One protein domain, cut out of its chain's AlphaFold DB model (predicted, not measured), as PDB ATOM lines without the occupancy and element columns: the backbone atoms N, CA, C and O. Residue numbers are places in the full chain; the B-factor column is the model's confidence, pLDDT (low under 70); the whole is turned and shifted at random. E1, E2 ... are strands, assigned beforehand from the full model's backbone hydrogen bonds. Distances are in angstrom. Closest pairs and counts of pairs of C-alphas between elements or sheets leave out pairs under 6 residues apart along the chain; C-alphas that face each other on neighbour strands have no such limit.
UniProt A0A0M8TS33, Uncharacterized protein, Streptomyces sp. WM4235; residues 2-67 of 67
ATOM      1  N   PRO A   2     -29.919  40.922 -22.231       82.56
ATOM      2  CA  PRO A   2     -30.591  41.597 -21.124       82.56
ATOM      3  C   PRO A   2     -29.613  42.499 -20.354       82.56
ATOM      4  O   PRO A   2     -28.436  42.178 -20.229       82.56
ATOM      5  N   GLU A   3     -30.112  43.610 -19.806       84.38
ATOM      6  CA  GLU A   3     -29.299  44.632 -19.117       84.38
ATOM      7  C   GLU A   3     -28.469  44.067 -17.948       84.38
ATOM      8  O   GLU A   3     -27.361  44.528 -17.696       84.38
ATOM      9  N   GLY A   4     -28.979  43.034 -17.267       89.69
ATOM     10  CA  GLY A   4     -28.317  42.412 -16.116       89.69
ATOM     11  C   GLY A   4     -27.376  41.244 -16.433       89.69
ATOM     12  O   GLY A   4     -26.758  40.726 -15.509       89.69
ATOM     13  N   ASP A   5     -27.282  40.795 -17.689       86.56
ATOM     14  CA  ASP A   5     -26.442  39.650 -18.060       86.56
ATOM     15  C   ASP A   5     -25.977  39.748 -19.520       86.56
ATOM     16  O   ASP A   5     -26.663  39.328 -20.452       86.56
ATOM     17  N   ALA A   6     -24.778  40.303 -19.709       82.69
ATOM     18  CA  ALA A   6     -24.159  40.476 -21.023       82.69
ATOM     19  C   ALA A   6     -23.671  39.161 -21.659       82.69
ATOM     20  O   ALA A   6     -23.296  39.161 -22.825       82.69
ATOM     21  N   LEU A   7     -23.656  38.044 -20.926       84.62
ATOM     22  CA  LEU A   7     -23.276  36.737 -21.476       84.62
ATOM     23  C   LEU A   7     -24.480  35.970 -22.026       84.62
ATOM     24  O   LEU A   7     -24.321  34.873 -22.563       84.62
ATOM     25  N   LYS A   8     -25.686  36.527 -21.881       87.06
ATOM     26  CA  LYS A   8     -26.928  35.895 -22.305       87.06
ATOM     27  C   LYS A   8     -27.561  36.637 -23.469       87.06
ATOM     28  O   LYS A   8     -27.750  37.852 -23.445       87.06
ATOM     29  N   ASP A   9     -28.042  35.875 -24.441       85.31
ATOM     30  CA  ASP A   9     -28.829  36.429 -25.531       85.31
ATOM     31  C   ASP A   9     -30.333  36.340 -25.278       85.31
ATOM     32  O   ASP A   9     -30.866  35.385 -24.710       85.31
ATOM     33  N   THR A  10     -31.035  37.384 -25.714       88.75
ATOM     34  CA  THR A  10     -32.493  37.380 -25.857       88.75
ATOM     35  C   THR A  10     -32.777  37.188 -27.335       88.75
ATOM     36  O   THR A  10     -32.716  38.140 -28.112       88.75
ATOM     37  N   ILE A  11     -33.008  35.935 -27.725       92.38
ATOM     38  CA  ILE A  11     -33.168  35.563 -29.129       92.38
ATOM     39  C   ILE A  11     -34.524  36.045 -29.630       92.38
ATOM     40  O   ILE A  11     -35.563  35.683 -29.081       92.38
ATOM     41  N   THR A  12     -34.502  36.830 -30.705       94.75
ATOM     42  CA  THR A  12     -35.700  37.214 -31.452       94.75
ATOM     43  C   THR A  12     -35.571  36.701 -32.876       94.75
ATOM     44  O   THR A  12     -34.518  36.858 -33.492       94.75
ATOM     45  N   LYS A  13     -36.635  36.087 -33.397       95.88
ATOM     46  CA  LYS A  13     -36.702  35.615 -34.779       95.88
ATOM     47  C   LYS A  13     -37.660  36.486 -35.579       95.88
ATOM     48  O   LYS A  13     -38.738  36.826 -35.100       95.88
ATOM     49  N   TYR A  14     -37.263  36.795 -36.805       95.44
ATOM     50  CA  TYR A  14     -38.041  37.586 -37.744       95.44
ATOM     51  C   TYR A  14     -38.243  36.770 -39.019       95.44
ATOM     52  O   TYR A  14     -37.268  36.307 -39.606       95.44
ATOM     53  N   ASP A  15     -39.499  36.577 -39.419       95.25
ATOM     54  CA  ASP A  15     -39.861  35.885 -40.660       95.25
ATOM     55  C   ASP A  15     -40.217  36.913 -41.737       95.25
ATOM     56  O   ASP A  15     -41.382  37.177 -42.033       95.25
ATOM     57  N   LEU A  16     -39.190  37.616 -42.212       94.69
ATOM     58  CA  LEU A  16     -39.307  38.687 -43.196       94.69
ATOM     59  C   LEU A  16     -37.974  38.893 -43.930       94.69
ATOM     60  O   LEU A  16     -36.915  38.655 -43.343       94.69
ATOM     61  N   PRO A  17     -38.001  39.332 -45.200       95.19
ATOM     62  CA  PRO A  17     -36.783  39.631 -45.939       95.19
ATOM     63  C   PRO A  17     -36.060  40.835 -45.325       95.19
ATOM     64  O   PRO A  17     -36.692  41.796 -44.880       95.19
ATOM     65  N   GLY A  18     -34.729  40.788 -45.338       94.62
ATOM     66  CA  GLY A  18     -33.885  41.879 -44.868       94.62
ATOM     67  C   GLY A  18     -32.639  42.041 -45.730       94.62
ATOM     68  O   GLY A  18     -31.980  41.057 -46.063       94.62
ATOM     69  N   GLU A  19     -32.322  43.285 -46.072       95.38
ATOM     70  CA  GLU A  19     -31.059  43.669 -46.702       95.38
ATOM     71  C   GLU A  19     -30.008  43.906 -45.616       95.38
ATOM     72  O   GLU A  19     -30.268  44.629 -44.652       95.38
ATOM     73  N   MET A  20     -28.829  43.296 -45.744       95.00
ATOM     74  CA  MET A  20     -27.869  43.220 -44.639       95.00
ATOM     75  C   MET A  20     -26.657  44.139 -44.801       95.00
ATOM     76  O   MET A  20     -26.016  44.190 -45.849       95.00
ATOM     77  N   THR A  21     -26.268  44.779 -43.702       97.12
ATOM     78  CA  THR A  21     -24.906  45.277 -43.470       97.12
ATOM     79  C   THR A  21     -24.443  44.831 -42.086       97.12
ATOM     80  O   THR A  21     -25.259  44.647 -41.181       97.12
ATOM     81  N   GLY A  22     -23.144  44.613 -41.898       96.19
ATOM     82  CA  GLY A  22     -22.635  44.087 -40.638       96.19
ATOM     83  C   GLY A  22     -21.135  44.230 -40.466       96.19
ATOM     84  O   GLY A  22     -20.398  44.504 -41.411       96.19
ATOM     85  N   THR A  23     -20.700  44.039 -39.228       97.38
ATOM     86  CA  THR A  23     -19.294  44.041 -38.832       97.38
ATOM     87  C   THR A  23     -19.088  43.102 -37.650       97.38
ATOM     88  O   THR A  23     -20.038  42.736 -36.952       97.38
ATOM     89  N   GLY A  24     -17.847  42.699 -37.430       96.25
ATOM     90  CA  GLY A  24     -17.484  41.867 -36.300       96.25
ATOM     91  C   GLY A  24     -16.101  41.270 -36.453       96.25
ATOM     92  O   GLY A  24     -15.299  41.728 -37.269       96.25
ATOM     93  N   GLU A  25     -15.829  40.243 -35.661       97.06
ATOM     94  CA  GLU A  25     -14.519  39.611 -35.605       97.06
ATOM     95  C   GLU A  25     -14.601  38.086 -35.599       97.06
ATOM     96  O   GLU A  25     -15.641  37.481 -35.322       97.06
ATOM     97  N   ILE A  26     -13.463  37.472 -35.919       96.44
ATOM     98  CA  ILE A  26     -13.239  36.042 -35.763       96.44
ATOM     99  C   ILE A  26     -12.102  35.878 -34.760       96.44
ATOM    100  O   ILE A  26     -10.964  36.256 -35.039       96.44
ATOM    101  N   ARG A  27     -12.392  35.317 -33.586       95.62
ATOM    102  CA  ARG A  27     -11.411  35.089 -32.515       95.62
ATOM    103  C   ARG A  27     -11.503  33.654 -32.037       95.62
ATOM    104  O   ARG A  27     -12.586  33.159 -31.756       95.62
ATOM    105  N   ASN A  28     -10.362  32.971 -31.950       94.00
ATOM    106  CA  ASN A  28     -10.285  31.578 -31.489       94.00
ATOM    107  C   ASN A  28     -11.229  30.617 -32.246       94.00
ATOM    108  O   ASN A  28     -11.754  29.674 -31.664       94.00
ATOM    109  N   GLY A  29     -11.471  30.870 -33.538       92.75
ATOM    110  CA  GLY A  29     -12.402  30.089 -34.363       92.75
ATOM    111  C   GLY A  29     -13.885  30.445 -34.193       92.75
ATOM    112  O   GLY A  29     -14.719  29.863 -34.882       92.75
ATOM    113  N   PHE A  30     -14.223  31.409 -33.333       94.62
ATOM    114  CA  PHE A  30     -15.589  31.883 -33.117       94.62
ATOM    115  C   PHE A  30     -15.844  33.168 -33.892       94.62
ATOM    116  O   PHE A  30     -15.062  34.114 -33.820       94.62
ATOM    117  N   VAL A  31     -16.957  33.190 -34.622       95.25
ATOM    118  CA  VAL A  31     -17.448  34.363 -35.347       95.25
ATOM    119  C   VAL A  31     -18.385  35.142 -34.427       95.25
ATOM    120  O   VAL A  31     -19.375  34.590 -33.953       95.25
ATOM    121  N   HIS A  32     -18.109  36.425 -34.214       95.75
ATOM    122  CA  HIS A  32     -18.992  37.338 -33.488       95.75
ATOM    123  C   HIS A  32     -19.369  38.492 -34.409       95.75
ATOM    124  O   HIS A  32     -18.546  39.357 -34.691       95.75
ATOM    125  N   LEU A  33     -20.617  38.500 -34.889       96.38
ATOM    126  CA  LEU A  33     -21.135  39.526 -35.796       96.38
ATOM    127  C   LEU A  33     -22.268  40.321 -35.153       96.38
ATOM    128  O   LEU A  33     -23.153  39.761 -34.501       96.38
ATOM    129  N   HIS A  34     -22.264  41.628 -35.392       97.44
ATOM    130  CA  HIS A  34     -23.426  42.491 -35.221       97.44
ATOM    131  C   HIS A  34     -23.854  43.012 -36.589       97.44
ATOM    132  O   HIS A  34     -23.025  43.381 -37.427       97.44
ATOM    133  N   VAL A  35     -25.160  43.027 -36.822       97.38
ATOM    134  CA  VAL A  35     -25.740  43.369 -38.121       97.38
ATOM    135  C   VAL A  35     -26.869  44.369 -37.972       97.38
ATOM    136  O   VAL A  35     -27.508  44.461 -36.922       97.38
ATOM    137  N   VAL A  36     -27.117  45.089 -39.058       97.94
ATOM    138  CA  VAL A  36     -28.333  45.857 -39.290       97.94
ATOM    139  C   VAL A  36     -29.003  45.275 -40.528       97.94
ATOM    140  O   VAL A  36     -28.391  45.193 -41.593       97.94
ATOM    141  N   MET A  37     -30.261  44.879 -40.370       97.00
ATOM    142  CA  MET A  37     -31.132  44.435 -41.448       97.00
ATOM    143  C   MET A  37     -32.108  45.561 -41.781       97.00
ATOM    144  O   MET A  37     -32.914  45.948 -40.931       97.00
ATOM    145  N   GLY A  38     -32.030  46.090 -42.999       97.50
ATOM    146  CA  GLY A  38     -33.059  46.958 -43.563       97.50
ATOM    147  C   GLY A  38     -34.252  46.112 -43.984       97.50
ATOM    148  O   GLY A  38     -34.092  45.166 -44.753       97.50
ATOM    149  N   VAL A  39     -35.432  46.422 -43.459       96.81
ATOM    150  CA  VAL A  39     -36.652  45.636 -43.667       96.81
ATOM    151  C   VAL A  39     -37.795  46.536 -44.124       96.81
ATOM    152  O   VAL A  39     -37.716  47.761 -44.021       96.81
ATOM    153  N   GLU A  40     -38.870  45.930 -44.628       97.38
ATOM    154  CA  GLU A  40     -40.030  46.658 -45.152       97.38
ATOM    155  C   GLU A  40     -40.546  47.750 -44.193       97.38
ATOM    156  O   GLU A  40     -40.670  47.543 -42.974       97.38
ATOM    157  N   GLY A  41     -40.903  48.894 -44.786       97.31
ATOM    158  CA  GLY A  41     -41.476  50.047 -44.094       97.31
ATOM    159  C   GLY A  41     -40.428  50.988 -43.512       97.31
ATOM    160  O   GLY A  41     -40.673  51.567 -42.459       97.31
ATOM    161  N   ASP A  42     -39.262  51.096 -44.157       96.75
ATOM    162  CA  ASP A  42     -38.156  51.974 -43.751       96.75
ATOM    163  C   ASP A  42     -37.650  51.692 -42.326       96.75
ATOM    164  O   ASP A  42     -37.261  52.589 -41.575       96.75
ATOM    165  N   ARG A  43     -37.669  50.412 -41.933       97.38
ATOM    166  CA  ARG A  43     -37.266  49.962 -40.598       97.38
ATOM    167  C   ARG A  43     -35.903  49.293 -40.628       97.38
ATOM    168  O   ARG A  43     -35.522  48.643 -41.597       97.38
ATOM    169  N   ALA A  44     -35.215  49.391 -39.499       97.50
ATOM    170  CA  ALA A  44     -33.979  48.678 -39.242       97.50
ATOM    171  C   ALA A  44     -34.152  47.745 -38.040       97.50
ATOM    172  O   ALA A  44     -34.672  48.150 -36.999       97.50
ATOM    173  N   ILE A  45     -33.684  46.509 -38.178       96.94
ATOM    174  CA  ILE A  45     -33.523  45.562 -37.075       96.94
ATOM    175  C   ILE A  45     -32.025  45.397 -36.852       96.94
ATOM    176  O   ILE A  45     -31.308  45.005 -37.769       96.94
ATOM    177  N   ALA A  46     -31.547  45.714 -35.652       96.12
ATOM    178  CA  ALA A  46     -30.125  45.697 -35.332       96.12
ATOM    179  C   ALA A  46     -29.839  44.820 -34.112       96.12
ATOM    180  O   ALA A  46     -30.596  44.834 -33.140       96.12
ATOM    181  N   GLY A  47     -28.731  44.081 -34.143       94.69
ATOM    182  CA  GLY A  47     -28.324  43.254 -33.009       94.69
ATOM    183  C   GLY A  47     -27.194  42.278 -33.312       94.69
ATOM    184  O   GLY A  47     -26.592  42.310 -34.387       94.69
ATOM    185  N   HIS A  48     -26.920  41.410 -32.338       95.38
ATOM    186  CA  HIS A  48     -26.028  40.265 -32.501       95.38
ATOM    187  C   HIS A  48     -26.685  39.222 -33.415       95.38
ATOM    188  O   HIS A  48     -27.829  38.822 -33.186       95.38
ATOM    189  N   LEU A  49     -25.981  38.806 -34.470       95.50
ATOM    190  CA  LEU A  49     -26.498  37.825 -35.417       95.50
ATOM    191  C   LEU A  49     -26.202  36.405 -34.934       95.50
ATOM    192  O   LEU A  49     -25.044  36.000 -34.891       95.50
ATOM    193  N   HIS A  50     -27.258  35.638 -34.670       95.06
ATOM    194  CA  HIS A  50     -27.158  34.202 -34.399       95.06
ATOM    195  C   HIS A  50     -27.261  33.368 -35.676       95.06
ATOM    196  O   HIS A  50     -26.445  32.482 -35.913       95.06
ATOM    197  N   GLU A  51     -28.263  33.656 -36.506       94.94
ATOM    198  CA  GLU A  51     -28.496  32.959 -37.767       94.94
ATOM    199  C   GLU A  51     -29.256  33.849 -38.756       94.94
ATOM    200  O   GLU A  51     -30.036  34.718 -38.367       94.94
ATOM    201  N   ALA A  52     -29.041  33.605 -40.048       94.31
ATOM    202  CA  ALA A  52     -29.853  34.128 -41.139       94.31
ATOM    203  C   ALA A  52     -29.842  33.127 -42.302       94.31
ATOM    204  O   ALA A  52     -28.883  32.373 -42.479       94.31
ATOM    205  N   THR A  53     -30.899  33.123 -43.113       95.62
ATOM    206  CA  THR A  53     -31.006  32.264 -44.299       95.62
ATOM    207  C   THR A  53     -30.956  33.107 -45.566       95.62
ATOM    208  O   THR A  53     -31.726  34.051 -45.724       95.62
ATOM    209  N   ILE A  54     -30.071  32.744 -46.494       94.12
ATOM    210  CA  ILE A  54     -29.985  33.378 -47.812       94.12
ATOM    211  C   ILE A  54     -30.972  32.659 -48.735       94.12
ATOM    212  O   ILE A  54     -30.686  31.565 -49.210       94.12
ATOM    213  N   ALA A  55     -32.144  33.253 -48.960       89.56
ATOM    214  CA  ALA A  55     -33.198  32.646 -49.781       89.56
ATOM    215  C   ALA A  55     -33.226  33.146 -51.238       89.56
ATOM    216  O   ALA A  55     -33.785  32.472 -52.099       89.56
ATOM    217  N   THR A  56     -32.665  34.327 -51.519       83.69
ATOM    218  CA  THR A  56     -32.812  35.000 -52.820       83.69
ATOM    219  C   THR A  56     -31.469  35.298 -53.483       83.69
ATOM    220  O   THR A  56     -30.994  34.498 -54.280       83.69
ATOM    221  N   HIS A  57     -30.861  36.448 -53.182       86.44
ATOM    222  CA  HIS A  57     -29.756  36.994 -53.966       86.44
ATOM    223  C   HIS A  57     -28.399  36.448 -53.519       86.44
ATOM    224  O   HIS A  57     -27.838  35.566 -54.161       86.44
ATOM    225  N   PHE A  58     -27.832  37.005 -52.449       93.25
ATOM    226  CA  PHE A  58     -26.527  36.612 -51.927       93.25
ATOM    227  C   PHE A  58     -26.293  37.240 -50.551       93.25
ATOM    228  O   PHE A  58     -26.867  38.272 -50.223       93.25
ATOM    229  N   ALA A  59     -25.360  36.667 -49.797       93.50
ATOM    230  CA  ALA A  59     -24.623  37.383 -48.764       93.50
ATOM    231  C   ALA A  59     -23.139  37.329 -49.126       93.50
ATOM    232  O   ALA A  59     -22.653  36.315 -49.632       93.50
ATOM    233  N   ARG A  60     -22.414  38.421 -48.889       94.94
ATOM    234  CA  ARG A  60     -20.959  38.465 -49.064       94.94
ATOM    235  C   ARG A  60     -20.323  38.769 -47.723       94.94
ATOM    236  O   ARG A  60     -20.658  39.770 -47.099       94.94
ATOM    237  N   ALA A  61     -19.397  37.913 -47.313       94.25
ATOM    238  CA  ALA A  61     -18.555  38.130 -46.151       94.25
ATOM    239  C   ALA A  61     -17.119  38.335 -46.633       94.25
ATOM    240  O   ALA A  61     -16.583  37.511 -47.374       94.25
ATOM    241  N   TYR A  62     -16.514  39.441 -46.218       95.75
ATOM    242  CA  TYR A  62     -15.115  39.746 -46.485       95.75
ATOM    243  C   TYR A  62     -14.362  39.651 -45.165       95.75
ATOM    244  O   TYR A  62     -14.768  40.267 -44.182       95.75
ATOM    245  N   VAL A  63     -13.288  38.867 -45.141       95.94
ATOM    246  CA  VAL A  63     -12.461  38.675 -43.949       95.94
ATOM    247  C   VAL A  63     -11.095  39.276 -44.223       95.94
ATOM    248  O   VAL A  63     -10.476  38.983 -45.246       95.94
ATOM    249  N   ILE A  64     -10.642  40.124 -43.306       96.06
ATOM    250  CA  ILE A  64      -9.316  40.732 -43.345       96.06
ATOM    251  C   ILE A  64      -8.503  40.075 -42.226       96.06
ATOM    252  O   ILE A  64      -8.945  40.121 -41.076       96.06
ATOM    253  N   PRO A  65      -7.357  39.440 -42.529       94.06
ATOM    254  CA  PRO A  65      -6.456  38.944 -41.498       94.06
ATOM    255  C   PRO A  65      -6.014  40.082 -40.574       94.06
ATOM    256  O   PRO A  65      -5.686  41.172 -41.044       94.06
ATOM    257  N   VAL A  66      -6.009  39.814 -39.273       89.56
ATOM    258  CA  VAL A  66      -5.489  40.715 -38.240       89.56
ATOM    259  C   VAL A  66      -4.412  39.971 -37.458       89.56
ATOM    260  O   VAL A  66      -4.589  38.783 -37.177       89.56
ATOM    261  N   ASP A  67      -3.309  40.661 -37.168       78.94
ATOM    262  CA  ASP A  67      -2.171  40.130 -36.405       78.94
ATOM    263  C   ASP A  67      -2.486  39.975 -34.903       78.94
ATOM    264  O   ASP A  67      -3.326  40.746 -34.368       78.94
TER     265      ASP A  67
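This is residues 2 to 67 of the 67 residues of an uncharacterized protein of Streptomyces sp. WM4235 (UniProt A0A0M8TS33). Little regular structure is present: a twisted sheet of three strands lies between two long unnamed stretches, residues 2 to 18, of which 3 to 8 stick out free, and residues 49 to 67, which cross one face of the sheet and fold back beyond E1. The printed part has 66 residues, with no named helix and strands E1, E2, E3, an all-strand class with 25 residues in named elements. The sheet's order is E1 - E2 - E3, antiparallel. The whole is loose, radius of gyration of the C-alphas 13.6 A, and flat, spanning 40 by 34 by 18 A.

E1, residues 19 to 27, and E2, residues 30 to 39, form a hairpin at 168 degrees; N 21 and O 36 are 3.0 A apart. E2 and E3, residues 43 to 48, form another at 171 degrees; N 37 and O 45 are 2.8 A apart. Together they are a meander, each strand the antiparallel neighbour of the one before. The sheet is twisted, its C-alphas up to 4.3 A off the best plane.

E1 begins at C-alpha 19 (-31.059, 43.669, -46.702) and spans 25.7 A, E2 27.3 A. E3 spans 16.9 A to C-alpha 48 (-26.028, 40.265, -32.501).

The C-alphas farthest apart, of Gly 41 and Asp 67, are 41.3 A apart. The printed part has no cut, both links are tight, and no printed residue is under 70 in pLDDT.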